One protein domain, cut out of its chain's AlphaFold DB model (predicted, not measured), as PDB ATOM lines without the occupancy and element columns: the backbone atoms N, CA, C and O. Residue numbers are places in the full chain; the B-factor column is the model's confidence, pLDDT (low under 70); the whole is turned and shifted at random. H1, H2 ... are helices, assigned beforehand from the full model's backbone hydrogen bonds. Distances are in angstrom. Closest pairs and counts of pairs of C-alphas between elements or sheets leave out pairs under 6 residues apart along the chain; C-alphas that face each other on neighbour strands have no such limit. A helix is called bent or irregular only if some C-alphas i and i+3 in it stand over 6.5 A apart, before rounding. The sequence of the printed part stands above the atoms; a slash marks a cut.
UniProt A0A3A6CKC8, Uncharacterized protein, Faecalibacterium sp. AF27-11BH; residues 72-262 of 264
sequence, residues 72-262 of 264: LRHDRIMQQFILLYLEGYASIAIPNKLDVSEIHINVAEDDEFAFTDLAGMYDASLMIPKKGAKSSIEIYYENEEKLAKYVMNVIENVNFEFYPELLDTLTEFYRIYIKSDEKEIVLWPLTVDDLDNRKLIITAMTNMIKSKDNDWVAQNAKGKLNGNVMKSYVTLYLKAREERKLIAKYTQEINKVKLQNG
ATOM      1  N   LEU A  72      37.725  32.695  31.861       95.00
ATOM      2  CA  LEU A  72      37.574  32.223  33.242       95.00
ATOM      3  C   LEU A  72      37.151  33.336  34.211       95.00
ATOM      4  O   LEU A  72      36.464  33.069  35.198       95.00
ATOM      5  N   ARG A  73      37.537  34.590  33.951       94.56
ATOM      6  CA  ARG A  73      37.060  35.746  34.721       94.56
ATOM      7  C   ARG A  73      35.561  35.951  34.511       94.56
ATOM      8  O   ARG A  73      34.849  36.161  35.491       94.56
ATOM      9  N   HIS A  74      35.097  35.878  33.265       96.38
ATOM     10  CA  HIS A  74      33.675  35.978  32.937       96.38
ATOM     11  C   HIS A  74      32.879  34.774  33.450       96.38
ATOM     12  O   HIS A  74      31.791  34.964  33.988       96.38
ATOM     13  N   ASP A  75      33.448  33.567  33.400       95.31
ATOM     14  CA  ASP A  75      32.825  32.345  33.919       95.31
ATOM     15  C   ASP A  75      32.435  32.488  35.393       95.31
ATOM     16  O   ASP A  75      31.321  32.150  35.769       95.31
ATOM     17  N   ARG A  76      33.288  33.090  36.233       93.38
ATOM     18  CA  ARG A  76      32.976  33.304  37.662       93.38
ATOM     19  C   ARG A  76      31.665  34.057  37.894       93.38
ATOM     20  O   ARG A  76      30.988  33.795  38.884       93.38
ATOM     21  N   ILE A  77      31.330  34.997  37.014       94.50
ATOM     22  CA  ILE A  77      30.078  35.757  37.074       94.50
ATOM     23  C   ILE A  77      28.968  34.981  36.354       94.50
ATOM     24  O   ILE A  77      27.857  34.889  36.872       94.50
ATOM     25  N   MET A  78      29.273  34.367  35.206       94.69
ATOM     26  CA  MET A  78      28.340  33.531  34.447       94.69
ATOM     27  C   MET A  78      27.730  32.431  35.318       94.69
ATOM     28  O   MET A  78      26.517  32.263  35.311       94.69
ATOM     29  N   GLN A  79      28.535  31.742  36.132       92.50
ATOM     30  CA  GLN A  79      28.068  30.684  37.034       92.50
ATOM     31  C   GLN A  79      27.024  31.180  38.046       92.50
ATOM     32  O   GLN A  79      26.113  30.437  38.396       92.50
ATOM     33  N   GLN A  80      27.100  32.442  38.483       90.81
ATOM     34  CA  GLN A  80      26.089  33.020  39.376       90.81
ATOM     35  C   GLN A  80      24.754  33.215  38.650       90.81
ATOM     36  O   GLN A  80      23.700  32.910  39.202       90.81
ATOM     37  N   PHE A  81      24.786  33.688  37.402       93.94
ATOM     38  CA  PHE A  81      23.576  33.828  36.589       93.94
ATOM     39  C   PHE A  81      23.008  32.481  36.146       93.94
ATOM     40  O   PHE A  81      21.790  32.323  36.139       93.94
ATOM     41  N   ILE A  82      23.866  31.504  35.839       92.44
ATOM     42  CA  ILE A  82      23.457  30.124  35.568       92.44
ATOM     43  C   ILE A  82      22.746  29.551  36.791       92.44
ATOM     44  O   ILE A  82      21.661  29.007  36.640       92.44
ATOM     45  N   LEU A  83      23.286  29.725  38.000       88.81
ATOM     46  CA  LEU A  83      22.629  29.254  39.220       88.81
ATOM     47  C   LEU A  83      21.227  29.860  39.381       88.81
ATOM     48  O   LEU A  83      20.265  29.122  39.561       88.81
ATOM     49  N   LEU A  84      21.092  31.182  39.230       88.88
ATOM     50  CA  LEU A  84      19.788  31.856  39.287       88.88
ATOM     51  C   LEU A  84      18.821  31.342  38.209       88.88
ATOM     52  O   LEU A  84      17.628  31.165  38.465       88.88
ATOM     53  N   TYR A  85      19.314  31.113  36.992       91.31
ATOM     54  CA  TYR A  85      18.514  30.527  35.922       91.31
ATOM     55  C   TYR A  85      18.034  29.124  36.297       91.31
ATOM     56  O   TYR A  85      16.851  28.832  36.158       91.31
ATOM     57  N   LEU A  86      18.924  28.277  36.818       86.75
ATOM     58  CA  LEU A  86      18.603  26.911  37.217       86.75
ATOM     59  C   LEU A  86      17.611  26.867  38.390       86.75
ATOM     60  O   LEU A  86      16.716  26.026  38.387       86.75
ATOM     61  N   GLU A  87      17.689  27.807  39.338       81.69
ATOM     62  CA  GLU A  87      16.663  28.002  40.376       81.69
ATOM     63  C   GLU A  87      15.296  28.358  39.763       81.69
ATOM     64  O   GLU A  87      14.267  27.793  40.135       81.69
ATOM     65  N   GLY A  88      15.277  29.273  38.787       84.12
ATOM     66  CA  GLY A  88      14.063  29.638  38.054       84.12
ATOM     67  C   GLY A  88      13.486  28.459  37.268       84.12
ATOM     68  O   GLY A  88      12.289  28.190  37.336       84.12
ATOM     69  N   TYR A  89      14.341  27.706  36.581       86.25
ATOM     70  CA  TYR A  89      13.975  26.486  35.871       86.25
ATOM     71  C   TYR A  89      13.369  25.448  36.823       86.25
ATOM     72  O   TYR A  89      12.285  24.932  36.560       86.25
ATOM     73  N   ALA A  90      14.016  25.176  37.959       79.25
ATOM     74  CA  ALA A  90      13.523  24.217  38.946       79.25
ATOM     75  C   ALA A  90      12.136  24.611  39.474       79.25
ATOM     76  O   ALA A  90      11.277  23.747  39.640       79.25
ATOM     77  N   SER A  91      11.879  25.914  39.639       78.69
ATOM     78  CA  SER A  91      10.575  26.409  40.095       78.69
ATOM     79  C   SER A  91       9.418  26.138  39.122       78.69
ATOM     80  O   SER A  91       8.282  26.001  39.567       78.69
ATOM     81  N   ILE A  92       9.683  26.022  37.814       84.12
ATOM     82  CA  ILE A  92       8.658  25.697  36.802       84.12
ATOM     83  C   ILE A  92       8.651  24.217  36.394       84.12
ATOM     84  O   ILE A  92       7.644  23.740  35.874       84.12
ATOM     85  N   ALA A  93       9.762  23.505  36.594       75.38
ATOM     86  CA  ALA A  93       9.960  22.139  36.117       75.38
ATOM     87  C   ALA A  93       9.737  21.061  37.181       75.38
ATOM     88  O   ALA A  93       9.395  19.933  36.839       75.38
ATOM     89  N   ILE A  94       9.923  21.384  38.462       65.88
ATOM     90  CA  ILE A  94       9.823  20.424  39.562       65.88
ATOM     91  C   ILE A  94       8.686  20.877  40.483       65.88
ATOM     92  O   ILE A  94       8.920  21.593  41.459       65.88
ATOM     93  N   PRO A  95       7.429  20.487  40.212       48.94
ATOM     94  CA  PRO A  95       6.335  20.821  41.108       48.94
ATOM     95  C   PRO A  95       6.552  20.116  42.461       48.94
ATOM     96  O   PRO A  95       6.458  18.893  42.567       48.94
ATOM     97  N   ASN A  96       6.817  20.893  43.517       47.16
ATOM     98  CA  ASN A  96       6.774  20.470  44.926       47.16
ATOM     99  C   ASN A  96       7.722  19.334  45.375       47.16
ATOM    100  O   ASN A  96       7.349  18.549  46.252       47.16
ATOM    101  N   LYS A  97       8.960  19.243  44.873       44.25
ATOM    102  CA  LYS A  97       9.963  18.335  45.465       44.25
ATOM    103  C   LYS A  97      11.208  19.072  45.955       44.25
ATOM    104  O   LYS A  97      12.060  19.436  45.161       44.25
ATOM    105  N   LEU A  98      11.275  19.144  47.286       42.16
ATOM    106  CA  LEU A  98      12.465  19.151  48.137       42.16
ATOM    107  C   LEU A  98      13.388  20.377  48.086       42.16
ATOM    108  O   LEU A  98      13.490  21.112  47.112       42.16
ATOM    109  N   ASP A  99      13.987  20.592  49.250       41.34
ATOM    110  CA  ASP A  99      14.890  21.669  49.632       41.34
ATOM    111  C   ASP A  99      15.957  21.958  48.561       41.34
ATOM    112  O   ASP A  99      16.550  21.046  47.981       41.34
ATOM    113  N   VAL A 100      16.260  23.244  48.353       42.91
ATOM    114  CA  VAL A 100      17.267  23.745  47.390       42.91
ATOM    115  C   VAL A 100      18.651  23.112  47.619       42.91
ATOM    116  O   VAL A 100      19.474  23.056  46.711       42.91
ATOM    117  N   SER A 101      18.908  22.604  48.828       39.53
ATOM    118  CA  SER A 101      20.161  21.954  49.217       39.53
ATOM    119  C   SER A 101      20.354  20.540  48.652       39.53
ATOM    120  O   SER A 101      21.491  20.070  48.629       39.53
ATOM    121  N   GLU A 102      19.295  19.867  48.186       36.50
ATOM    122  CA  GLU A 102      19.372  18.499  47.645       36.50
ATOM    123  C   GLU A 102      19.297  18.436  46.119       36.50
ATOM    124  O   GLU A 102      19.666  17.413  45.533       36.50
ATOM    125  N   ILE A 103      18.895  19.526  45.455       45.44
ATOM    126  CA  ILE A 103      18.905  19.589  43.996       45.44
ATOM    127  C   ILE A 103      20.349  19.797  43.534       45.44
ATOM    128  O   ILE A 103      20.792  20.900  43.215       45.44
ATOM    129  N   HIS A 104      21.094  18.696  43.454       42.81
ATOM    130  CA  HIS A 104      22.182  18.604  42.498       42.81
ATOM    131  C   HIS A 104      21.525  18.692  41.126       42.81
ATOM    132  O   HIS A 104      21.146  17.673  40.555       42.81
ATOM    133  N   ILE A 105      21.335  19.914  40.614       49.59
ATOM    134  CA  ILE A 105      20.987  20.131  39.212       49.59
ATOM    135  C   ILE A 105      22.224  19.696  38.446       49.59
ATOM    136  O   ILE A 105      23.108  20.489  38.121       49.59
ATOM    137  N   ASN A 106      22.337  18.383  38.263       47.56
ATOM    138  CA  ASN A 106      23.360  17.789  37.453       47.56
ATOM    139  C   ASN A 106      23.032  18.266  36.056       47.56
ATOM    140  O   ASN A 106      22.110  17.817  35.381       47.56
ATOM    141  N   VAL A 107      23.820  19.244  35.651       50.94
ATOM    142  CA  VAL A 107      23.819  19.847  34.337       50.94
ATOM    143  C   VAL A 107      23.878  18.766  33.230       50.94
ATOM    144  O   VAL A 107      23.437  18.999  32.113       50.94
ATOM    145  N   ALA A 108      24.368  17.563  33.550       44.00
ATOM    146  CA  ALA A 108      24.540  16.430  32.646       44.00
ATOM    147  C   ALA A 108      23.344  15.463  32.503       44.00
ATOM    148  O   ALA A 108      23.386  14.643  31.586       44.00
ATOM    149  N   GLU A 109      22.311  15.513  33.351       47.56
ATOM    150  CA  GLU A 109      21.179  14.573  33.262       47.56
ATOM    151  C   GLU A 109      19.947  15.251  32.637       47.56
ATOM    152  O   GLU A 109      19.536  16.348  33.030       47.56
ATOM    153  N   ASP A 110      19.418  14.616  31.583       48.00
ATOM    154  CA  ASP A 110      18.170  14.968  30.894       48.00
ATOM    155  C   ASP A 110      17.034  14.682  31.881       48.00
ATOM    156  O   ASP A 110      16.508  13.572  31.932       48.00
ATOM    157  N   ASP A 111      16.742  15.649  32.753       55.56
ATOM    158  CA  ASP A 111      15.644  15.506  33.704       55.56
ATOM    159  C   ASP A 111      14.352  15.188  32.949       55.56
ATOM    160  O   ASP A 111      14.068  15.749  31.883       55.56
ATOM    161  N   GLU A 112      13.547  14.319  33.563       62.91
ATOM    162  CA  GLU A 112      12.185  13.921  33.193       62.91
ATOM    163  C   GLU A 112      11.182  15.099  33.230       62.91
ATOM    164  O   GLU A 112      10.033  14.931  33.623       62.91
ATOM    165  N   PHE A 113      11.593  16.307  32.835       76.69
ATOM    166  CA  PHE A 113      10.733  17.473  32.719       76.69
ATOM    167  C   PHE A 113       9.722  17.242  31.595       76.69
ATOM    168  O   PHE A 113      10.028  17.310  30.392       76.69
ATOM    169  N   ALA A 114       8.495  16.947  31.998       85.44
ATOM    170  CA  ALA A 114       7.360  16.748  31.127       85.44
ATOM    171  C   ALA A 114       6.617  18.068  30.913       85.44
ATOM    172  O   ALA A 114       6.603  18.963  31.754       85.44
ATOM    173  N   PHE A 115       5.914  18.176  29.784       89.44
ATOM    174  CA  PHE A 115       5.092  19.353  29.493       89.44
ATOM    175  C   PHE A 115       4.063  19.640  30.601       89.44
ATOM    176  O   PHE A 115       3.786  20.794  30.917       89.44
ATOM    177  N   THR A 116       3.525  18.587  31.221       89.00
ATOM    178  CA  THR A 116       2.541  18.680  32.304       89.00
ATOM    179  C   THR A 116       3.077  19.346  33.569       89.00
ATOM    180  O   THR A 116       2.277  19.846  34.360       89.00
ATOM    181  N   ASP A 117       4.396  19.372  33.765       85.88
ATOM    182  CA  ASP A 117       5.017  19.931  34.969       85.88
ATOM    183  C   ASP A 117       4.912  21.460  35.009       85.88
ATOM    184  O   ASP A 117       4.772  22.040  36.086       85.88
ATOM    185  N   LEU A 118       4.795  22.107  33.840       89.94
ATOM    186  CA  LEU A 118       4.524  23.545  33.721       89.94
ATOM    187  C   LEU A 118       3.196  23.976  34.355       89.94
ATOM    188  O   LEU A 118       2.954  25.164  34.550       89.94
ATOM    189  N   ALA A 119       2.302  23.046  34.682       88.19
ATOM    190  CA  ALA A 119       0.975  23.384  35.172       88.19
ATOM    191  C   ALA A 119       0.981  24.139  36.519       88.19
ATOM    192  O   ALA A 119      -0.005  24.812  36.825       88.19
ATOM    193  N   GLY A 120       2.061  24.017  37.302       83.06
ATOM    194  CA  GLY A 120       2.273  24.735  38.566       83.06
ATOM    195  C   GLY A 120       3.027  26.063  38.427       83.06
ATOM    196  O   GLY A 120       3.287  26.724  39.424       83.06
ATOM    197  N   MET A 121       3.385  26.492  37.213       89.75
ATOM    198  CA  MET A 121       4.262  27.655  37.023       89.75
ATOM    199  C   MET A 121       3.653  28.995  37.485       89.75
ATOM    200  O   MET A 121       4.386  29.951  37.730       89.75
ATOM    201  N   TYR A 122       2.324  29.071  37.604       89.62
ATOM    202  CA  TYR A 122       1.616  30.250  38.119       89.62
ATOM    203  C   TYR A 122       1.546  30.304  39.647       89.62
ATOM    204  O   TYR A 122       1.223  31.356  40.201       89.62
ATOM    205  N   ASP A 123       1.859  29.202  40.330       83.25
ATOM    206  CA  ASP A 123       1.907  29.173  41.785       83.25
ATOM    207  C   ASP A 123       3.149  29.923  42.291       83.25
ATOM    208  O   ASP A 123       4.169  30.050  41.599       83.25
ATOM    209  N   ALA A 124       3.057  30.439  43.518       76.44
ATOM    210  CA  ALA A 124       4.188  31.076  44.181       76.44
ATOM    211  C   ALA A 124       5.334  30.068  44.346       76.44
ATOM    212  O   ALA A 124       5.122  28.951  44.821       76.44
ATOM    213  N   SER A 125       6.552  30.477  43.986       66.50
ATOM    214  CA  SER A 125       7.719  29.605  44.126       66.50
ATOM    215  C   SER A 125       8.014  29.337  45.601       66.50
ATOM    216  O   SER A 125       8.253  30.262  46.380       66.50
ATOM    217  N   LEU A 126       8.041  28.058  45.981       63.62
ATOM    218  CA  LEU A 126       8.458  27.626  47.320       63.62
ATOM    219  C   LEU A 126       9.986  27.647  47.497       63.62
ATOM    220  O   LEU A 126      10.466  27.543  48.623       63.62
ATOM    221  N   MET A 127      10.750  27.788  46.406       58.03
ATOM    222  CA  MET A 127      12.216  27.680  46.408       58.03
ATOM    223  C   MET A 127      12.939  28.988  46.751       58.03
ATOM    224  O   MET A 127      14.095  28.954  47.160       58.03
ATOM    225  N   ILE A 128      12.289  30.152  46.618       59.03
ATOM    226  CA  ILE A 128      12.930  31.456  46.853       59.03
ATOM    227  C   ILE A 128      12.239  32.175  48.021       59.03
ATOM    228  O   ILE A 128      11.250  32.884  47.828       59.03
ATOM    229  N   PRO A 129      12.765  32.060  49.257       51.31
ATOM    230  CA  PRO A 129      12.179  32.681  50.446       51.31
ATOM    231  C   PRO A 129      12.470  34.196  50.558       51.31
ATOM    232  O   PRO A 129      12.779  34.703  51.639       51.31
ATOM    233  N   LYS A 130      12.375  34.970  49.463       50.59
ATOM    234  CA  LYS A 130      12.570  36.436  49.477       50.59
ATOM    235  C   LYS A 130      11.381  37.216  48.900       50.59
ATOM    236  O   LYS A 130      11.132  37.200  47.707       50.59
ATOM    237  N   LYS A 131      10.730  37.962  49.810       40.81
ATOM    238  CA  LYS A 131       9.838  39.137  49.662       40.81
ATOM    239  C   LYS A 131       9.138  39.325  48.303       40.81
ATOM    240  O   LYS A 131       9.671  39.973  47.408       40.81
ATOM    241  N   GLY A 132       7.865  38.936  48.271       52.41
ATOM    242  CA  GLY A 132       6.901  39.271  47.222       52.41
ATOM    243  C   GLY A 132       6.348  38.003  46.588       52.41
ATOM    244  O   GLY A 132       7.113  37.131  46.208       52.41
ATOM    245  N   ALA A 133       5.024  37.889  46.514       66.69
ATOM    246  CA  ALA A 133       4.295  36.729  46.007       66.69
ATOM    247  C   ALA A 133       4.429  36.555  44.477       66.69
ATOM    248  O   ALA A 133       3.422  36.522  43.778       66.69
ATOM    249  N   LYS A 134       5.658  36.522  43.944       78.81
ATOM    250  CA  LYS A 134       5.903  36.276  42.521       78.81
ATOM    251  C   LYS A 134       5.677  34.805  42.204       78.81
ATOM    252  O   LYS A 134       6.067  33.921  42.973       78.81
ATOM    253  N   SER A 135       5.053  34.562  41.064       86.56
ATOM    254  CA  SER A 135       4.883  33.225  40.512       86.56
ATOM    255  C   SER A 135       6.215  32.656  40.015       86.56
ATOM    256  O   SER A 135       7.158  33.391  39.701       86.56
ATOM    257  N   SER A 136       6.293  31.332  39.928       87.56
ATOM    258  CA  SER A 136       7.483  30.623  39.438       87.56
ATOM    259  C   SER A 136       7.864  31.042  38.011       87.56
ATOM    260  O   SER A 136       9.041  31.228  37.703       87.56
ATOM    261  N   ILE A 137       6.872  31.295  37.154       91.00
ATOM    262  CA  ILE A 137       7.097  31.739  35.776       91.00
ATOM    263  C   ILE A 137       7.682  33.155  35.679       91.00
ATOM    264  O   ILE A 137       8.537  33.411  34.834       91.00
ATOM    265  N   GLU A 138       7.284  34.073  36.565       90.69
ATOM    266  CA  GLU A 138       7.884  35.414  36.627       90.69
ATOM    267  C   GLU A 138       9.363  35.336  37.018       90.69
ATOM    268  O   GLU A 138      10.207  35.983  36.399       90.69
ATOM    269  N   ILE A 139       9.683  34.506  38.012       88.25
ATOM    270  CA  ILE A 139      11.058  34.285  38.475       88.25
ATOM    271  C   ILE A 139      11.916  33.687  37.357       88.25
ATOM    272  O   ILE A 139      13.032  34.160  37.131       88.25
ATOM    273  N   TYR A 140      11.397  32.677  36.651       91.31
ATOM    274  CA  TYR A 140      12.077  32.069  35.510       91.31
ATOM    275  C   TYR A 140      12.468  33.128  34.472       91.31
ATOM    276  O   TYR A 140      13.652  33.275  34.171       91.31
ATOM    277  N   TYR A 141      11.509  33.929  33.993       93.81
ATOM    278  CA  TYR A 141      11.787  34.945  32.975       93.81
ATOM    279  C   TYR A 141      12.724  36.054  33.468       93.81
ATOM    280  O   TYR A 141      13.556  36.537  32.702       93.81
ATOM    281  N   GLU A 142      12.622  36.469  34.734       92.19
ATOM    282  CA  GLU A 142      13.547  37.454  35.309       92.19
ATOM    283  C   GLU A 142      14.991  36.947  35.344       92.19
ATOM    284  O   GLU A 142      15.927  37.724  35.145       92.19
ATOM    285  N   ASN A 143      15.189  35.662  35.627       92.69
ATOM    286  CA  ASN A 143      16.519  35.069  35.707       92.69
ATOM    287  C   ASN A 143      17.073  34.709  34.321       92.69
ATOM    288  O   ASN A 143      18.252  34.959  34.068       92.69
ATOM    289  N   GLU A 144      16.226  34.231  33.409       95.31
ATOM    290  CA  GLU A 144      16.547  34.042  31.990       95.31
ATOM    291  C   GLU A 144      17.028  35.349  31.349       95.31
ATOM    292  O   GLU A 144      18.099  35.382  30.743       95.31
ATOM    293  N   GLU A 145      16.313  36.456  31.561       95.44
ATOM    294  CA  GLU A 145      16.685  37.763  31.017       95.44
ATOM    295  C   GLU A 145      18.049  38.249  31.542       95.44
ATOM    296  O   GLU A 145      18.864  38.782  30.781       95.44
ATOM    297  N   LYS A 146      18.331  38.057  32.839       95.75
ATOM    298  CA  LYS A 146      19.637  38.403  33.431       95.75
ATOM    299  C   LYS A 146      20.764  37.586  32.807       95.75
ATOM    300  O   LYS A 146      21.796  38.159  32.454       95.75
ATOM    301  N   LEU A 147      20.563  36.274  32.659       97.12
ATOM    302  CA  LEU A 147      21.542  35.389  32.038       97.12
ATOM    303  C   LEU A 147      21.769  35.776  30.573       97.12
ATOM    304  O   LEU A 147      22.912  35.988  30.181       97.12
ATOM    305  N   ALA A 148      20.707  35.967  29.789       96.94
ATOM    306  CA  ALA A 148      20.797  36.336  28.379       96.94
ATOM    307  C   ALA A 148      21.539  37.664  28.160       96.94
ATOM    308  O   ALA A 148      22.405  37.757  27.288       96.94
ATOM    309  N   LYS A 149      21.263  38.683  28.986       97.44
ATOM    310  CA  LYS A 149      22.001  39.959  28.958       97.44
ATOM    311  C   LYS A 149      23.490  39.762  29.231       97.44
ATOM    312  O   LYS A 149      24.321  40.368  28.558       97.44
ATOM    313  N   TYR A 150      23.832  38.918  30.202       98.12
ATOM    314  CA  TYR A 150      25.229  38.656  30.525       98.12
ATOM    315  C   TYR A 150      25.935  37.818  29.449       98.12
ATOM    316  O   TYR A 150      27.080  38.113  29.110       98.12
ATOM    317  N   VAL A 151      25.250  36.835  28.861       98.00
ATOM    318  CA  VAL A 151      25.735  36.061  27.707       98.00
ATOM    319  C   VAL A 151      26.072  36.985  26.543       98.00
ATOM    320  O   VAL A 151      27.184  36.908  26.029       98.00
ATOM    321  N   MET A 152      25.177  37.910  26.184       97.56
ATOM    322  CA  MET A 152      25.450  38.885  25.123       97.56
ATOM    323  C   MET A 152      26.685  39.734  25.437       97.56
ATOM    324  O   MET A 152      27.575  39.870  24.605       97.56
ATOM    325  N   ASN A 153      26.792  40.232  26.671       97.31
ATOM    326  CA  ASN A 153      27.964  40.984  27.101       97.31
ATOM    327  C   ASN A 153      29.263  40.165  26.971       97.31
ATOM    328  O   ASN A 153      30.297  40.714  26.606       97.31
ATOM    329  N   VAL A 154      29.240  38.863  27.258       97.38
ATOM    330  CA  VAL A 154      30.416  37.997  27.076       97.38
ATOM    331  C   VAL A 154      30.745  37.812  25.592       97.38
ATOM    332  O   VAL A 154      31.910  37.936  25.226       97.38
ATOM    333  N   ILE A 155      29.742  37.584  24.742       97.19
ATOM    334  CA  ILE A 155      29.916  37.456  23.285       97.19
ATOM    335  C   ILE A 155      30.567  38.713  22.688       97.19
ATOM    336  O   ILE A 155      31.449  38.603  21.844       97.19
ATOM    337  N   GLU A 156      30.158  39.903  23.130       95.69
ATOM    338  CA  GLU A 156      30.659  41.174  22.590       95.69
ATOM    339  C   GLU A 156      32.063  41.549  23.080       95.69
ATOM    340  O   GLU A 156      32.794  42.240  22.370       95.69
ATOM    341  N   ASN A 157      32.438  41.135  24.294       95.19
ATOM    342  CA  ASN A 157      33.651  41.629  24.954       95.19
ATOM    343  C   ASN A 157      34.795  40.612  25.024       95.19
ATOM    344  O   ASN A 157      35.914  41.000  25.350       95.19
ATOM    345  N   VAL A 158      34.545  39.334  24.733       95.31
ATOM    346  CA  VAL A 158      35.574  38.288  24.760       95.31
ATOM    347  C   VAL A 158      35.940  37.883  23.337       95.31
ATOM    348  O   VAL A 158      35.078  37.563  22.523       95.31
ATOM    349  N   ASN A 159      37.238  37.874  23.029       92.56
ATOM    350  CA  ASN A 159      37.731  37.348  21.760       92.56
ATOM    351  C   ASN A 159      37.855  35.823  21.851       92.56
ATOM    352  O   ASN A 159      38.701  35.339  22.592       92.56
ATOM    353  N   PHE A 160      37.038  35.088  21.098       95.12
ATOM    354  CA  PHE A 160      37.030  33.622  21.071       95.12
ATOM    355  C   PHE A 160      37.877  33.063  19.912       95.12
ATOM    356  O   PHE A 160      37.391  32.278  19.095       95.12
ATOM    357  N   GLU A 161      39.135  33.494  19.792       95.69
ATOM    358  CA  GLU A 161      40.032  33.044  18.719       95.69
ATOM    359  C   GLU A 161      40.428  31.572  18.904       95.69
ATOM    360  O   GLU A 161      40.487  30.808  17.936       95.69
ATOM    361  N   PHE A 162      40.691  31.159  20.147       94.62
ATOM    362  CA  PHE A 162      41.148  29.809  20.481       94.62
ATOM    363  C   PHE A 162      40.033  28.894  21.002       94.62
ATOM    364  O   PHE A 162      40.241  27.678  21.044       94.62
ATOM    365  N   TYR A 163      38.868  29.443  21.364       95.56
ATOM    366  CA  TYR A 163      37.705  28.680  21.840       95.56
ATOM    367  C   TYR A 163      36.404  28.990  21.064       95.56
ATOM    368  O   TYR A 163      35.406  29.378  21.675       95.56
ATOM    369  N   PRO A 164      36.362  28.776  19.734       95.88
ATOM    370  CA  PRO A 164      35.181  29.075  18.918       95.88
ATOM    371  C   PRO A 164      33.948  28.236  19.289       95.88
ATOM    372  O   PRO A 164      32.833  28.736  19.220       95.88
ATOM    373  N   GLU A 165      34.129  26.996  19.762       95.62
ATOM    374  CA  GLU A 165      33.009  26.146  20.211       95.62
ATOM    375  C   GLU A 165      32.216  26.793  21.361       95.62
ATOM    376  O   GLU A 165      30.990  26.682  21.408       95.62
ATOM    377  N   LEU A 166      32.910  27.513  22.252       96.06
ATOM    378  CA  LEU A 166      32.294  28.225  23.371       96.06
ATOM    379  C   LEU A 166      31.457  29.409  22.876       96.06
ATOM    380  O   LEU A 166      30.342  29.621  23.353       96.06
ATOM    381  N   LEU A 167      31.964  30.143  21.881       97.38
ATOM    382  CA  LEU A 167      31.219  31.209  21.214       97.38
ATOM    383  C   LEU A 167      29.965  30.668  20.523       97.38
ATOM    384  O   LEU A 167      28.897  31.265  20.662       97.38
ATOM    385  N   ASP A 168      30.072  29.541  19.817       97.75
ATOM    386  CA  ASP A 168      28.935  28.905  19.148       97.75
ATOM    387  C   ASP A 168      27.844  28.529  20.159       97.75
ATOM    388  O   ASP A 168      26.668  28.825  19.945       97.75
ATOM    389  N   THR A 169      28.224  27.932  21.293       97.56
ATOM    390  CA  THR A 169      27.290  27.565  22.369       97.56
ATOM    391  C   THR A 169      26.580  28.789  22.957       97.56
ATOM    392  O   THR A 169      25.357  28.779  23.108       97.56
ATOM    393  N   LEU A 170      27.322  29.859  23.257       97.88
ATOM    394  CA  LEU A 170      26.761  31.102  23.800       97.88
ATOM    395  C   LEU A 170      25.844  31.805  22.790       97.88
ATOM    396  O   LEU A 170      24.767  32.288  23.146       97.88
ATOM    397  N   THR A 171      26.250  31.831  21.523       97.88
ATOM    398  CA  THR A 171      25.473  32.435  20.436       97.88
ATOM    399  C   THR A 171      24.176  31.670  20.208       97.88
ATOM    400  O   THR A 171      23.121  32.281  20.043       97.88
ATOM    401  N   GLU A 172      24.224  30.338  20.238       97.88
ATOM    402  CA  GLU A 172      23.038  29.497  20.106       97.88
ATOM    403  C   GLU A 172      22.061  29.714  21.267       97.88
ATOM    404  O   GLU A 172      20.863  29.875  21.027       97.88
ATOM    405  N   PHE A 173      22.562  29.816  22.505       97.56
ATOM    406  CA  PHE A 173      21.735  30.151  23.669       97.56
ATOM    407  C   PHE A 173      21.009  31.485  23.454       97.56
ATOM    408  O   PHE A 173      19.784  31.561  23.553       97.56
ATOM    409  N   TYR A 174      21.748  32.531  23.074       96.06
ATOM    410  CA  TYR A 174      21.168  33.854  22.858       96.06
ATOM    411  C   TYR A 174      20.182  33.888  21.674       96.06
ATOM    412  O   TYR A 174      19.148  34.557  21.723       96.06
ATOM    413  N   ARG A 175      20.448  33.108  20.620       96.62
ATOM    414  CA  ARG A 175      19.536  32.938  19.482       96.62
ATOM    415  C   ARG A 175      18.205  32.321  19.906       96.62
ATOM    416  O   ARG A 175      17.157  32.787  19.457       96.62
ATOM    417  N   ILE A 176      18.237  31.275  20.735       95.38
ATOM    418  CA  ILE A 176      17.030  30.618  21.259       95.38
ATOM    419  C   ILE A 176      16.232  31.583  22.133       95.38
ATOM    420  O   ILE A 176      15.015  31.681  21.943       95.38
ATOM    421  N   TYR A 177      16.919  32.328  23.006       94.25
ATOM    422  CA  TYR A 177      16.322  33.359  23.852       94.25
ATOM    423  C   TYR A 177      15.502  34.367  23.031       94.25
ATOM    424  O   TYR A 177      14.331  34.579  23.338       94.25
ATOM    425  N   ILE A 178      16.071  34.911  21.946       92.81
ATOM    426  CA  ILE A 178      15.384  35.876  21.066       92.81
ATOM    427  C   ILE A 178      14.246  35.220  20.277       92.81
ATOM    428  O   ILE A 178      13.147  35.762  20.183       92.81
ATOM    429  N   LYS A 179      14.508  34.073  19.639       90.56
ATOM    430  CA  LYS A 179      13.567  33.462  18.687       90.56
ATOM    431  C   LYS A 179      12.307  32.917  19.363       90.56
ATOM    432  O   LYS A 179      11.272  32.795  18.710       90.56
ATOM    433  N   SER A 180      12.420  32.544  20.630       87.25
ATOM    434  CA  SER A 180      11.377  31.856  21.392       87.25
ATOM    435  C   SER A 180      10.760  32.766  22.457       87.25
ATOM    436  O   SER A 180      10.305  32.277  23.494       87.25
ATOM    437  N   ASP A 181      10.795  34.086  22.242       84.50
ATOM    438  CA  ASP A 181      10.220  35.051  23.174       84.50
ATOM    439  C   ASP A 181       8.690  35.077  23.067       84.50
ATOM    440  O   ASP A 181       8.091  35.736  22.222       84.50
ATOM    441  N   GLU A 182       8.066  34.295  23.941       89.19
ATOM    442  CA  GLU A 182       6.614  34.186  24.107       89.19
ATOM    443  C   GLU A 182       6.176  34.731  25.483       89.19
ATOM    444  O   GLU A 182       5.079  34.436  25.967       89.19
ATOM    445  N   LYS A 183       7.052  35.511  26.141       91.94
ATOM    446  CA  LYS A 183       6.905  35.969  27.531       91.94
ATOM    447  C   LYS A 183       5.586  36.694  27.772       91.94
ATOM    448  O   LYS A 183       4.918  36.434  28.770       91.94
ATOM    449  N   GLU A 184       5.187  37.575  26.857       91.00
ATOM    450  CA  GLU A 184       3.959  38.365  26.993       91.00
ATOM    451  C   GLU A 184       2.705  37.483  27.066       91.00
ATOM    452  O   GLU A 184       1.852  37.700  27.924       91.00
ATOM    453  N   ILE A 185       2.611  36.453  26.219       92.88
ATOM    454  CA  ILE A 185       1.449  35.552  26.170       92.88
ATOM    455  C   ILE A 185       1.406  34.661  27.412       92.88
ATOM    456  O   ILE A 185       0.341  34.457  27.995       92.88
ATOM    457  N   VAL A 186       2.561  34.145  27.835       94.50
ATOM    458  CA  VAL A 186       2.655  33.257  28.999       94.50
ATOM    459  C   VAL A 186       2.376  34.009  30.307       94.50
ATOM    460  O   VAL A 186       1.750  33.449  31.210       94.50
ATOM    461  N   LEU A 187       2.796  35.273  30.418       94.19
ATOM    462  CA  LEU A 187       2.559  36.105  31.603       94.19
ATOM    463  C   LEU A 187       1.195  36.803  31.600       94.19
ATOM    464  O   LEU A 187       0.739  37.215  32.665       94.19
ATOM    465  N   TRP A 188       0.516  36.910  30.452       94.25
ATOM    466  CA  TRP A 188      -0.781  37.586  30.332       94.25
ATOM    467  C   TRP A 188      -1.826  37.163  31.382       94.25
ATOM    468  O   TRP A 188      -2.470  38.046  31.947       94.25
ATOM    469  N   PRO A 189      -1.986  35.873  31.751       93.31
ATOM    470  CA  PRO A 189      -2.920  35.493  32.811       93.31
ATOM    471  C   PRO A 189      -2.685  36.217  34.140       93.31
ATOM    472  O   PRO A 189      -3.641  36.471  34.863       93.31
ATOM    473  N   LEU A 190      -1.442  36.589  34.459       90.38
ATOM    474  CA  LEU A 190      -1.082  37.286  35.696       90.38
ATOM    475  C   LEU A 190      -1.369  38.794  35.648       90.38
ATOM    476  O   LEU A 190      -1.450  39.424  36.704       90.38
ATOM    477  N   THR A 191      -1.549  39.368  34.455       90.44
ATOM    478  CA  THR A 191      -1.790  40.809  34.263       90.44
ATOM    479  C   THR A 191      -3.271  41.188  34.314       90.44
ATOM    480  O   THR A 191      -3.599  42.368  34.313       90.44
ATOM    481  N   VAL A 192      -4.176  40.207  34.395       91.00
ATOM    482  CA  VAL A 192      -5.628  40.431  34.473       91.00
ATOM    483  C   VAL A 192      -6.001  41.064  35.814       91.00
ATOM    484  O   VAL A 192      -5.805  40.448  36.863       91.00
ATOM    485  N   ASP A 193      -6.559  42.277  35.792       87.75
ATOM    486  CA  ASP A 193      -6.887  43.055  37.000       87.75
ATOM    487  C   ASP A 193      -7.947  42.389  37.890       87.75
ATOM    488  O   ASP A 193      -7.828  42.390  39.115       87.75
ATOM    489  N   ASP A 194      -8.974  41.794  37.280       93.56
ATOM    490  CA  ASP A 194     -10.041  41.114  38.011       93.56
ATOM    491  C   ASP A 194      -9.556  39.768  38.573       93.56
ATOM    492  O   ASP A 194      -9.142  38.871  37.834       93.56
ATOM    493  N   LEU A 195      -9.598  39.630  39.902       87.81
ATOM    494  CA  LEU A 195      -9.008  38.493  40.610       87.81
ATOM    495  C   LEU A 195      -9.724  37.166  40.315       87.81
ATOM    496  O   LEU A 195      -9.071  36.119  40.265       87.81
ATOM    497  N   ASP A 196     -11.041  37.188  40.133       90.44
ATOM    498  CA  ASP A 196     -11.818  35.973  39.888       90.44
ATOM    499  C   ASP A 196     -11.627  35.499  38.444       90.44
ATOM    500  O   ASP A 196     -11.341  34.320  38.214       90.44
ATOM    501  N   ASN A 197     -11.634  36.422  37.480       90.88
ATOM    502  CA  ASN A 197     -11.275  36.144  36.092       90.88
ATOM    503  C   ASN A 197      -9.834  35.642  35.972       90.88
ATOM    504  O   ASN A 197      -9.589  34.660  35.274       90.88
ATOM    505  N   ARG A 198      -8.885  36.251  36.695       92.19
ATOM    506  CA  ARG A 198      -7.491  35.789  36.765       92.19
ATOM    507  C   ARG A 198      -7.412  34.326  37.199       92.19
ATOM    508  O   ARG A 198      -6.781  33.516  36.521       92.19
ATOM    509  N   LYS A 199      -8.074  33.962  38.303       91.12
ATOM    510  CA  LYS A 199      -8.099  32.577  38.805       91.12
ATOM    511  C   LYS A 199      -8.727  31.615  37.801       91.12
ATOM    512  O   LYS A 199      -8.199  30.519  37.613       91.12
ATOM    513  N   LEU A 200      -9.825  32.009  37.154       93.62
ATOM    514  CA  LEU A 200     -10.490  31.199  36.130       93.62
ATOM    515  C   LEU A 200      -9.575  30.947  34.929       93.62
ATOM    516  O   LEU A 200      -9.455  29.804  34.491       93.62
ATOM    517  N   ILE A 201      -8.893  31.984  34.437       93.44
ATOM    518  CA  ILE A 201      -7.957  31.883  33.311       93.44
ATOM    519  C   ILE A 201      -6.773  30.986  33.678       93.44
ATOM    520  O   ILE A 201      -6.487  30.044  32.944       93.44
ATOM    521  N   ILE A 202      -6.124  31.221  34.823       93.88
ATOM    522  CA  ILE A 202      -5.007  30.388  35.299       93.88
ATOM    523  C   ILE A 202      -5.450  28.926  35.423       93.88
ATOM    524  O   ILE A 202      -4.790  28.037  34.895       93.88
ATOM    525  N   THR A 203      -6.615  28.674  36.030       93.75
ATOM    526  CA  THR A 203      -7.171  27.318  36.170       93.75
ATOM    527  C   THR A 203      -7.416  26.666  34.809       93.75
ATOM    528  O   THR A 203      -7.091  25.492  34.621       93.75
ATOM    529  N   ALA A 204      -7.957  27.410  33.842       93.31
ATOM    530  CA  ALA A 204      -8.166  26.917  32.487       93.31
ATOM    531  C   ALA A 204      -6.837  26.531  31.815       93.31
ATOM    532  O   ALA A 204      -6.732  25.424  31.290       93.31
ATOM    533  N   MET A 205      -5.808  27.382  31.899       94.31
ATOM    534  CA  MET A 205      -4.482  27.106  31.328       94.31
ATOM    535  C   MET A 205      -3.821  25.897  31.998       94.31
ATOM    536  O   MET A 205      -3.389  24.971  31.313       94.31
ATOM    537  N   THR A 206      -3.825  25.835  33.331       92.38
ATOM    538  CA  THR A 206      -3.332  24.687  34.108       92.38
ATOM    539  C   THR A 206      -4.038  23.387  33.706       92.38
ATOM    540  O   THR A 206      -3.384  22.357  33.540       92.38
ATOM    541  N   ASN A 207      -5.359  23.412  33.499       92.88
ATOM    542  CA  ASN A 207      -6.117  22.240  33.053       92.88
ATOM    543  C   ASN A 207      -5.772  21.834  31.616       92.88
ATOM    544  O   ASN A 207      -5.648  20.642  31.338       92.88
ATOM    545  N   MET A 208      -5.576  22.798  30.712       92.75
ATOM    546  CA  MET A 208      -5.130  22.520  29.345       92.75
ATOM    547  C   MET A 208      -3.734  21.891  29.326       92.75
ATOM    548  O   MET A 208      -3.532  20.914  28.607       92.75
ATOM    549  N   ILE A 209      -2.801  22.387  30.149       92.31
ATOM    550  CA  ILE A 209      -1.446  21.831  30.286       92.31
ATOM    551  C   ILE A 209      -1.485  20.393  30.829       92.31
ATOM    552  O   ILE A 209      -0.771  19.529  30.328       92.31
ATOM    553  N   LYS A 210      -2.341  20.113  31.823       90.25
ATOM    554  CA  LYS A 210      -2.502  18.775  32.428       90.25
ATOM    555  C   LYS A 210      -3.303  17.789  31.571       90.25
ATOM    556  O   LYS A 210      -3.287  16.591  31.865       90.25
ATOM    557  N   SER A 211      -4.051  18.268  30.576       89.06
ATOM    558  CA  SER A 211      -4.951  17.432  29.779       89.06
ATOM    559  C   SER A 211      -4.175  16.336  29.049       89.06
ATOM    560  O   SER A 211      -3.260  16.610  28.277       89.06
ATOM    561  N   LYS A 212      -4.583  15.079  29.261       83.12
ATOM    562  CA  LYS A 212      -4.058  13.915  28.528       83.12
ATOM    563  C   LYS A 212      -4.739  13.709  27.175       83.12
ATOM    564  O   LYS A 212      -4.267  12.908  26.375       83.12
ATOM    565  N   ASP A 213      -5.827  14.432  26.920       83.88
ATOM    566  CA  ASP A 213      -6.623  14.301  25.696       83.88
ATOM    567  C   ASP A 213      -5.936  14.960  24.492       83.88
ATOM    568  O   ASP A 213      -6.300  14.709  23.344       83.88
ATOM    569  N   ASN A 214      -4.929  15.802  24.745       82.88
ATOM    570  CA  ASN A 214      -4.197  16.537  23.727       82.88
ATOM    571  C   ASN A 214      -2.685  16.396  23.922       82.88
ATOM    572  O   ASN A 214      -2.115  16.919  24.873       82.88
ATOM    573  N   ASP A 215      -2.012  15.771  22.955       89.94
ATOM    574  CA  ASP A 215      -0.552  15.842  22.852       89.94
ATOM    575  C   ASP A 215      -0.146  17.169  22.193       89.94
ATOM    576  O   ASP A 215      -0.007  17.277  20.969       89.94
ATOM    577  N   TRP A 216      -0.014  18.211  23.014       92.19
ATOM    578  CA  TRP A 216       0.321  19.559  22.555       92.19
ATOM    579  C   TRP A 216       1.687  19.622  21.861       92.19
ATOM    580  O   TRP A 216       1.830  20.303  20.843       92.19
ATOM    581  N   VAL A 217       2.675  18.868  22.349       90.56
ATOM    582  CA  VAL A 217       4.033  18.857  21.787       90.56
ATOM    583  C   VAL A 217       4.019  18.258  20.377       90.56
ATOM    584  O   VAL A 217       4.519  18.881  19.434       90.56
ATOM    585  N   ALA A 218       3.373  17.104  20.181       91.12
ATOM    586  CA  ALA A 218       3.263  16.491  18.857       91.12
ATOM    587  C   ALA A 218       2.383  17.304  17.894       91.12
ATOM    588  O   ALA A 218       2.633  17.325  16.685       91.12
ATOM    589  N   GLN A 219       1.346  17.980  18.398       91.31
ATOM    590  CA  GLN A 219       0.523  18.878  17.584       91.31
ATOM    591  C   GLN A 219       1.318  20.093  17.092       91.31
ATOM    592  O   GLN A 219       1.195  20.457  15.918       91.31
ATOM    593  N   ASN A 220       2.170  20.676  17.942       91.75
ATOM    594  CA  ASN A 220       3.056  21.769  17.551       91.75
ATOM    595  C   ASN A 220       4.043  21.331  16.461       91.75
ATOM    596  O   ASN A 220       4.178  22.010  15.447       91.75
ATOM    597  N   ALA A 221       4.655  20.150  16.618       89.69
ATOM    598  CA  ALA A 221       5.578  19.582  15.633       89.69
ATOM    599  C   ALA A 221       4.930  19.373  14.248       89.69
ATOM    600  O   ALA A 221       5.602  19.442  13.222       89.69
ATOM    601  N   LYS A 222       3.608  19.161  14.205       91.19
ATOM    602  CA  LYS A 222       2.810  19.041  12.972       91.19
ATOM    603  C   LYS A 222       2.269  20.385  12.457       91.19
ATOM    604  O   LYS A 222       1.473  20.388  11.523       91.19
ATOM    605  N   GLY A 223       2.632  21.510  13.079       88.19
ATOM    606  CA  GLY A 223       2.165  22.851  12.710       88.19
ATOM    607  C   GLY A 223       0.690  23.127  13.032       88.19
ATOM    608  O   GLY A 223       0.115  24.073  12.499       88.19
ATOM    609  N   LYS A 224       0.055  22.314  13.888       89.00
ATOM    610  CA  LYS A 224      -1.392  22.387  14.163       89.00
ATOM    611  C   LYS A 224      -1.789  23.438  15.203       89.00
ATOM    612  O   LYS A 224      -2.974  23.702  15.357       89.00
ATOM    613  N   LEU A 225      -0.824  24.036  15.902       87.94
ATOM    614  CA  LEU A 225      -1.079  25.023  16.960       87.94
ATOM    615  C   LEU A 225      -1.002  26.482  16.486       87.94
ATOM    616  O   LEU A 225      -0.932  27.395  17.305       87.94
ATOM    617  N   ASN A 226      -1.000  26.741  15.178       82.56
ATOM    618  CA  ASN A 226      -0.980  28.117  14.681       82.56
ATOM    619  C   ASN A 226      -2.244  28.872  15.122       82.56
ATOM    620  O   ASN A 226      -3.357  28.450  14.819       82.56
ATOM    621  N   GLY A 227      -2.058  29.976  15.855       80.50
ATOM    622  CA  GLY A 227      -3.147  30.754  16.455       80.50
ATOM    623  C   GLY A 227      -3.711  30.178  17.762       80.50
ATOM    624  O   GLY A 227      -4.658  30.740  18.301       80.50
ATOM    625  N   ASN A 228      -3.151  29.082  18.287       89.62
ATOM    626  CA  ASN A 228      -3.548  28.505  19.571       89.62
ATOM    627  C   ASN A 228      -2.605  28.982  20.684       89.62
ATOM    628  O   ASN A 228      -1.389  28.863  20.551       89.62
ATOM    629  N   VAL A 229      -3.167  29.451  21.803       90.12
ATOM    630  CA  VAL A 229      -2.403  29.921  22.971       90.12
ATOM    631  C   VAL A 229      -1.440  28.855  23.513       90.12
ATOM    632  O   VAL A 229      -0.342  29.183  23.945       90.12
ATOM    633  N   MET A 230      -1.791  27.565  23.398       93.44
ATOM    634  CA  MET A 230      -0.946  26.440  23.816       93.44
ATOM    635  C   MET A 230       0.385  26.375  23.072       93.44
ATOM    636  O   MET A 230       1.334  25.790  23.591       93.44
ATOM    637  N   LYS A 231       0.489  26.996  21.890       94.06
ATOM    638  CA  LYS A 231       1.759  27.120  21.175       94.06
ATOM    639  C   LYS A 231       2.812  27.804  22.042       94.06
ATOM    640  O   LYS A 231       3.909  27.272  22.148       94.06
ATOM    641  N   SER A 232       2.473  28.909  22.703       94.50
ATOM    642  CA  SER A 232       3.401  29.676  23.541       94.50
ATOM    643  C   SER A 232       3.899  28.864  24.744       94.50
ATOM    644  O   SER A 232       5.086  28.886  25.055       94.50
ATOM    645  N   TYR A 233       3.035  28.044  25.351       94.56
ATOM    646  CA  TYR A 233       3.423  27.138  26.441       94.56
ATOM    647  C   TYR A 233       4.314  25.992  25.951       94.56
ATOM    648  O   TYR A 233       5.291  25.639  26.610       94.56
ATOM    649  N   VAL A 234       4.016  25.408  24.783       94.12
ATOM    650  CA  VAL A 234       4.881  24.382  24.174       94.12
ATOM    651  C   VAL A 234       6.234  24.979  23.782       94.12
ATOM    652  O   VAL A 234       7.263  24.330  23.964       94.12
ATOM    653  N   THR A 235       6.257  26.215  23.283       94.25
ATOM    654  CA  THR A 235       7.496  26.941  22.990       94.25
ATOM    655  C   THR A 235       8.317  27.156  24.258       94.25
ATOM    656  O   THR A 235       9.495  26.819  24.244       94.25
ATOM    657  N   LEU A 236       7.711  27.617  25.364       94.38
ATOM    658  CA  LEU A 236       8.380  27.728  26.668       94.38
ATOM    659  C   LEU A 236       8.994  26.391  27.106       94.38
ATOM    660  O   LEU A 236      10.167  26.338  27.462       94.38
ATOM    661  N   TYR A 237       8.214  25.309  27.035       92.75
ATOM    662  CA  TYR A 237       8.668  23.965  27.397       92.75
ATOM    663  C   TYR A 237       9.918  23.539  26.615       92.75
ATOM    664  O   TYR A 237      10.909  23.101  27.198       92.75
ATOM    665  N   LEU A 238       9.880  23.677  25.287       92.12
ATOM    666  CA  LEU A 238      10.992  23.294  24.419       92.12
ATOM    667  C   LEU A 238      12.202  24.214  24.624       92.12
ATOM    668  O   LEU A 238      13.326  23.725  24.703       92.12
ATOM    669  N   LYS A 239      11.967  25.524  24.762       93.25
ATOM    670  CA  LYS A 239      12.994  26.539  25.023       93.25
ATOM    671  C   LYS A 239      13.783  26.210  26.288       93.25
ATOM    672  O   LYS A 239      14.994  26.038  26.205       93.25
ATOM    673  N   ALA A 240      13.099  26.035  27.420       91.06
ATOM    674  CA  ALA A 240      13.731  25.761  28.709       91.06
ATOM    675  C   ALA A 240      14.594  24.483  28.677       91.06
ATOM    676  O   ALA A 240      15.656  24.413  29.297       91.06
ATOM    677  N   ARG A 241      14.173  23.461  27.917       88.69
ATOM    678  CA  ARG A 241      14.961  22.231  27.727       88.69
ATOM    679  C   ARG A 241      16.215  22.457  26.894       88.69
ATOM    680  O   ARG A 241      17.282  21.969  27.260       88.69
ATOM    681  N   GLU A 242      16.098  23.160  25.774       91.12
ATOM    682  CA  GLU A 242      17.243  23.424  24.901       91.12
ATOM    683  C   GLU A 242      18.259  24.364  25.561       91.12
ATOM    684  O   GLU A 242      19.460  24.102  25.522       91.12
ATOM    685  N   GLU A 243      17.799  25.397  26.264       92.50
ATOM    686  CA  GLU A 243      18.662  26.283  27.047       92.50
ATOM    687  C   GLU A 243      19.432  25.527  28.134       92.50
ATOM    688  O   GLU A 243      20.644  25.709  28.267       92.50
ATOM    689  N   ARG A 244      18.779  24.603  28.850       87.94
ATOM    690  CA  ARG A 244      19.454  23.742  29.832       87.94
ATOM    691  C   ARG A 244      20.547  22.880  29.192       87.94
ATOM    692  O   ARG A 244      21.644  22.785  29.742       87.94
ATOM    693  N   LYS A 245      20.293  22.290  28.017       88.56
ATOM    694  CA  LYS A 245      21.314  21.529  27.266       88.56
ATOM    695  C   LYS A 245      22.503  22.407  26.870       88.56
ATOM    696  O   LYS A 245      23.646  21.957  26.929       88.56
ATOM    697  N   LEU A 246      22.258  23.656  26.486       93.50
ATOM    698  CA  LEU A 246      23.317  24.599  26.120       93.50
ATOM    699  C   LEU A 246      24.131  25.056  27.332       93.50
ATOM    700  O   LEU A 246      25.355  25.091  27.250       93.50
ATOM    701  N   ILE A 247      23.489  25.305  28.476       92.25
ATOM    702  CA  ILE A 247      24.176  25.543  29.757       92.25
ATOM    703  C   ILE A 247      25.065  24.346  30.122       92.25
ATOM    704  O   ILE A 247      26.175  24.513  30.644       92.25
ATOM    705  N   ALA A 248      24.617  23.134  29.791       88.56
ATOM    706  CA  ALA A 248      25.410  21.936  29.990       88.56
ATOM    707  C   ALA A 248      26.632  21.836  29.114       88.56
ATOM    708  O   ALA A 248      27.741  21.601  29.608       88.56
ATOM    709  N   LYS A 249      26.441  22.093  27.829       91.94
ATOM    710  CA  LYS A 249      27.530  22.162  26.875       91.94
ATOM    711  C   LYS A 249      28.544  23.247  27.262       91.94
ATOM    712  O   LYS A 249      29.737  22.960  27.306       91.94
ATOM    713  N   TYR A 250      28.074  24.428  27.666       94.88
ATOM    714  CA  TYR A 250      28.912  25.520  28.169       94.88
ATOM    715  C   TYR A 250      29.762  25.073  29.365       94.88
ATOM    716  O   TYR A 250      30.980  25.237  29.366       94.88
ATOM    717  N   THR A 251      29.149  24.437  30.369       91.06
ATOM    718  CA  THR A 251      29.868  23.946  31.556       91.06
ATOM    719  C   THR A 251      30.944  22.918  31.183       91.06
ATOM    720  O   THR A 251      32.060  22.958  31.707       91.06
ATOM    721  N   GLN A 252      30.654  22.019  30.237       90.62
ATOM    722  CA  GLN A 252      31.636  21.061  29.723       90.62
ATOM    723  C   GLN A 252      32.795  21.756  28.998       90.62
ATOM    724  O   GLN A 252      33.956  21.404  29.216       90.62
ATOM    725  N   GLU A 253      32.503  22.743  28.154       93.00
ATOM    726  CA  GLU A 253      33.504  23.525  27.427       93.00
ATOM    727  C   GLU A 253      34.404  24.310  28.393       93.00
ATOM    728  O   GLU A 253      35.627  24.215  28.297       93.00
ATOM    729  N   ILE A 254      33.837  24.964  29.408       93.94
ATOM    730  CA  ILE A 254      34.594  25.639  30.472       93.94
ATOM    731  C   ILE A 254      35.501  24.671  31.238       93.94
ATOM    732  O   ILE A 254      36.650  25.002  31.540       93.94
ATOM    733  N   ASN A 255      35.033  23.461  31.538       90.38
ATOM    734  CA  ASN A 255      35.867  22.463  32.206       90.38
ATOM    735  C   ASN A 255      37.054  22.035  31.329       90.38
ATOM    736  O   ASN A 255      38.166  21.901  31.839       90.38
ATOM    737  N   LYS A 256      36.869  21.905  30.007       90.38
ATOM    738  CA  LYS A 256      37.990  21.676  29.076       90.38
ATOM    739  C   LYS A 256      38.995  22.829  29.126       90.38
ATOM    740  O   LYS A 256      40.198  22.574  29.148       90.38
ATOM    741  N   VAL A 257      38.521  24.075  29.184       91.38
ATOM    742  CA  VAL A 257      39.374  25.269  29.305       91.38
ATOM    743  C   VAL A 257      40.203  25.232  30.599       91.38
ATOM    744  O   VAL A 257      41.417  25.440  30.556       91.38
ATOM    745  N   LYS A 258      39.584  24.901  31.742       89.00
ATOM    746  CA  LYS A 258      40.263  24.776  33.050       89.00
ATOM    747  C   LYS A 258      41.330  23.672  33.047       89.00
ATOM    748  O   LYS A 258      42.468  23.912  33.457       89.00
ATOM    749  N   LEU A 259      41.000  22.499  32.495       84.00
ATOM    750  CA  LEU A 259      41.914  21.354  32.383       84.00
ATOM    751  C   LEU A 259      43.127  21.655  31.494       84.00
ATOM    752  O   LEU A 259      44.251  21.307  31.851       84.00
ATOM    753  N   GLN A 260      42.928  22.345  30.366       77.69
ATOM    754  CA  GLN A 260      44.025  22.754  29.481       77.69
ATOM    755  C   GLN A 260      44.999  23.747  30.139       77.69
ATOM    756  O   GLN A 260      46.133  23.874  29.678       77.69
ATOM    757  N   ASN A 261      44.586  24.407  31.225       68.12
ATOM    758  CA  ASN A 261      45.381  25.376  31.977       68.12
ATOM    759  C   ASN A 261      45.913  24.865  33.328       68.12
ATOM    760  O   ASN A 261      46.526  25.638  34.064       68.12
ATOM    761  N   GLY A 262      45.710  23.585  33.664       60.19
ATOM    762  CA  GLY A 262      46.235  22.990  34.899       60.19
ATOM    763  C   GLY A 262      45.620  23.549  36.188       60.19
ATOM    764  O   GLY A 262      46.245  23.455  37.242       60.19
TER     765      GLY A 262
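This is residues 72 to 262 of the 264 residues of an uncharacterized protein of Faecalibacterium sp. AF27-11BH (UniProt A0A3A6CKC8). Four long helices, H1, H3, H4 and H8, stand as an up-and-down bundle, each running against the one before it in the chain, with H8 making much of the long axis. At the end of the bundle where H8 begins, the short H2 and H5 pack on it and H6 crosses over them, while the short H7 packs on one side of the first turns of H8; two long loops, residues 94 to 114 and 121 to 135, lie on the outside. You have 191 printed residues, with eight named helices in the order H1 to H8 and no named strand: the class is all helix. The whole is compact, with a radius of gyration of the C-alphas of 17.8 A and spans of 58 by 40 by 29 A.

Begin with H1, residues 72 to 93, which has a kink of 29 degrees near residue 79. It touches H3, residues 136 to 157, at a shallow tilt of 22 degrees, opposite ways; their closest C-alphas are those of Gly 88 and Tyr 140, 4.0 A apart. H3, with its residues 148 to 155 alone, touches H4, residues 164 to 179, as a helical hairpin at a steep tilt of 43 degrees; look at the closest C-alphas, Ala 148 and Tyr 174, 6.1 A apart. H4 touches H8, residues 230 to 260, at a shallow tilt of 16 degrees, opposite ways; the closest C-alphas, of Phe 173 and Glu 243, are 6.0 A apart. H8 touches H1 too, at a shallow tilt of 32 degrees, opposite ways, closest at the C-alphas of Tyr 89 and Ala 240, 7.2 A. H1 and H4 are apart, and so are H3 and H8. H8 is the hub, touching five helices. Among them is H7, residues 216 to 221, about perpendicular but only just, at 73 degrees, with the closest C-alphas, of Val 217 and Val 234, 6.1 A apart. H5, residues 183 to 191, and H8 only just touch, only at their ends, with 3 pairs of C-alphas within 8 A; the closest are Val 186 and Ser 232, 6.6 A. H5 forms a helical hairpin with H6, residues 195 to 210, at 44 degrees, closest at the C-alphas of Pro 189 and Ile 202, 6.1 A. H6, with residues 205 to 210 alone, touches H2, residues 115 to 120, closest at the C-alphas of Ala 119 and Thr 206, 4.6 A. In H3, H4, H6, H7 and H8 every O i to N i+4 pair is within hydrogen-bond range; H1 has 16 of 18, H2 has 0 of 2 with 2 of 3 O i to N i+3 pairs, and H5 has 2 of 5 with 4 of 6. H5 is irregular, C-alphas 186 and 189 being 7.1 A apart, and H2 only just, with 6.6 A between C-alphas 117 and 120.

Find C-alpha 72 at (37.574, 32.223, 33.242); from there H1 runs 29.5 A to C-alpha 93 at (9.960, 22.139, 36.117). H2 follows at 115 to 120, then H3 at 136 to 157 over 31.9 A and H4 at 164 to 179 over 22.1 A. After H5 at 183 to 191, H6 at 195 to 210 measures 22.3 A, and H7 takes 216 to 221. H8 runs 45.5 A, from residue 230 to C-alpha 260 at (44.025, 22.754, 29.481).

The two C-alphas farthest apart, of Asp 196 and Gly 262, are 59.7 A from each other. The printed part has no cut. The links H1 to H2, 21 residues, and H2 to H3, 15 residues, are long. The mean pLDDT of the printed part is 84.9; look for values under 70 in residues 94 to 112, 125 to 133 and 261 to 262.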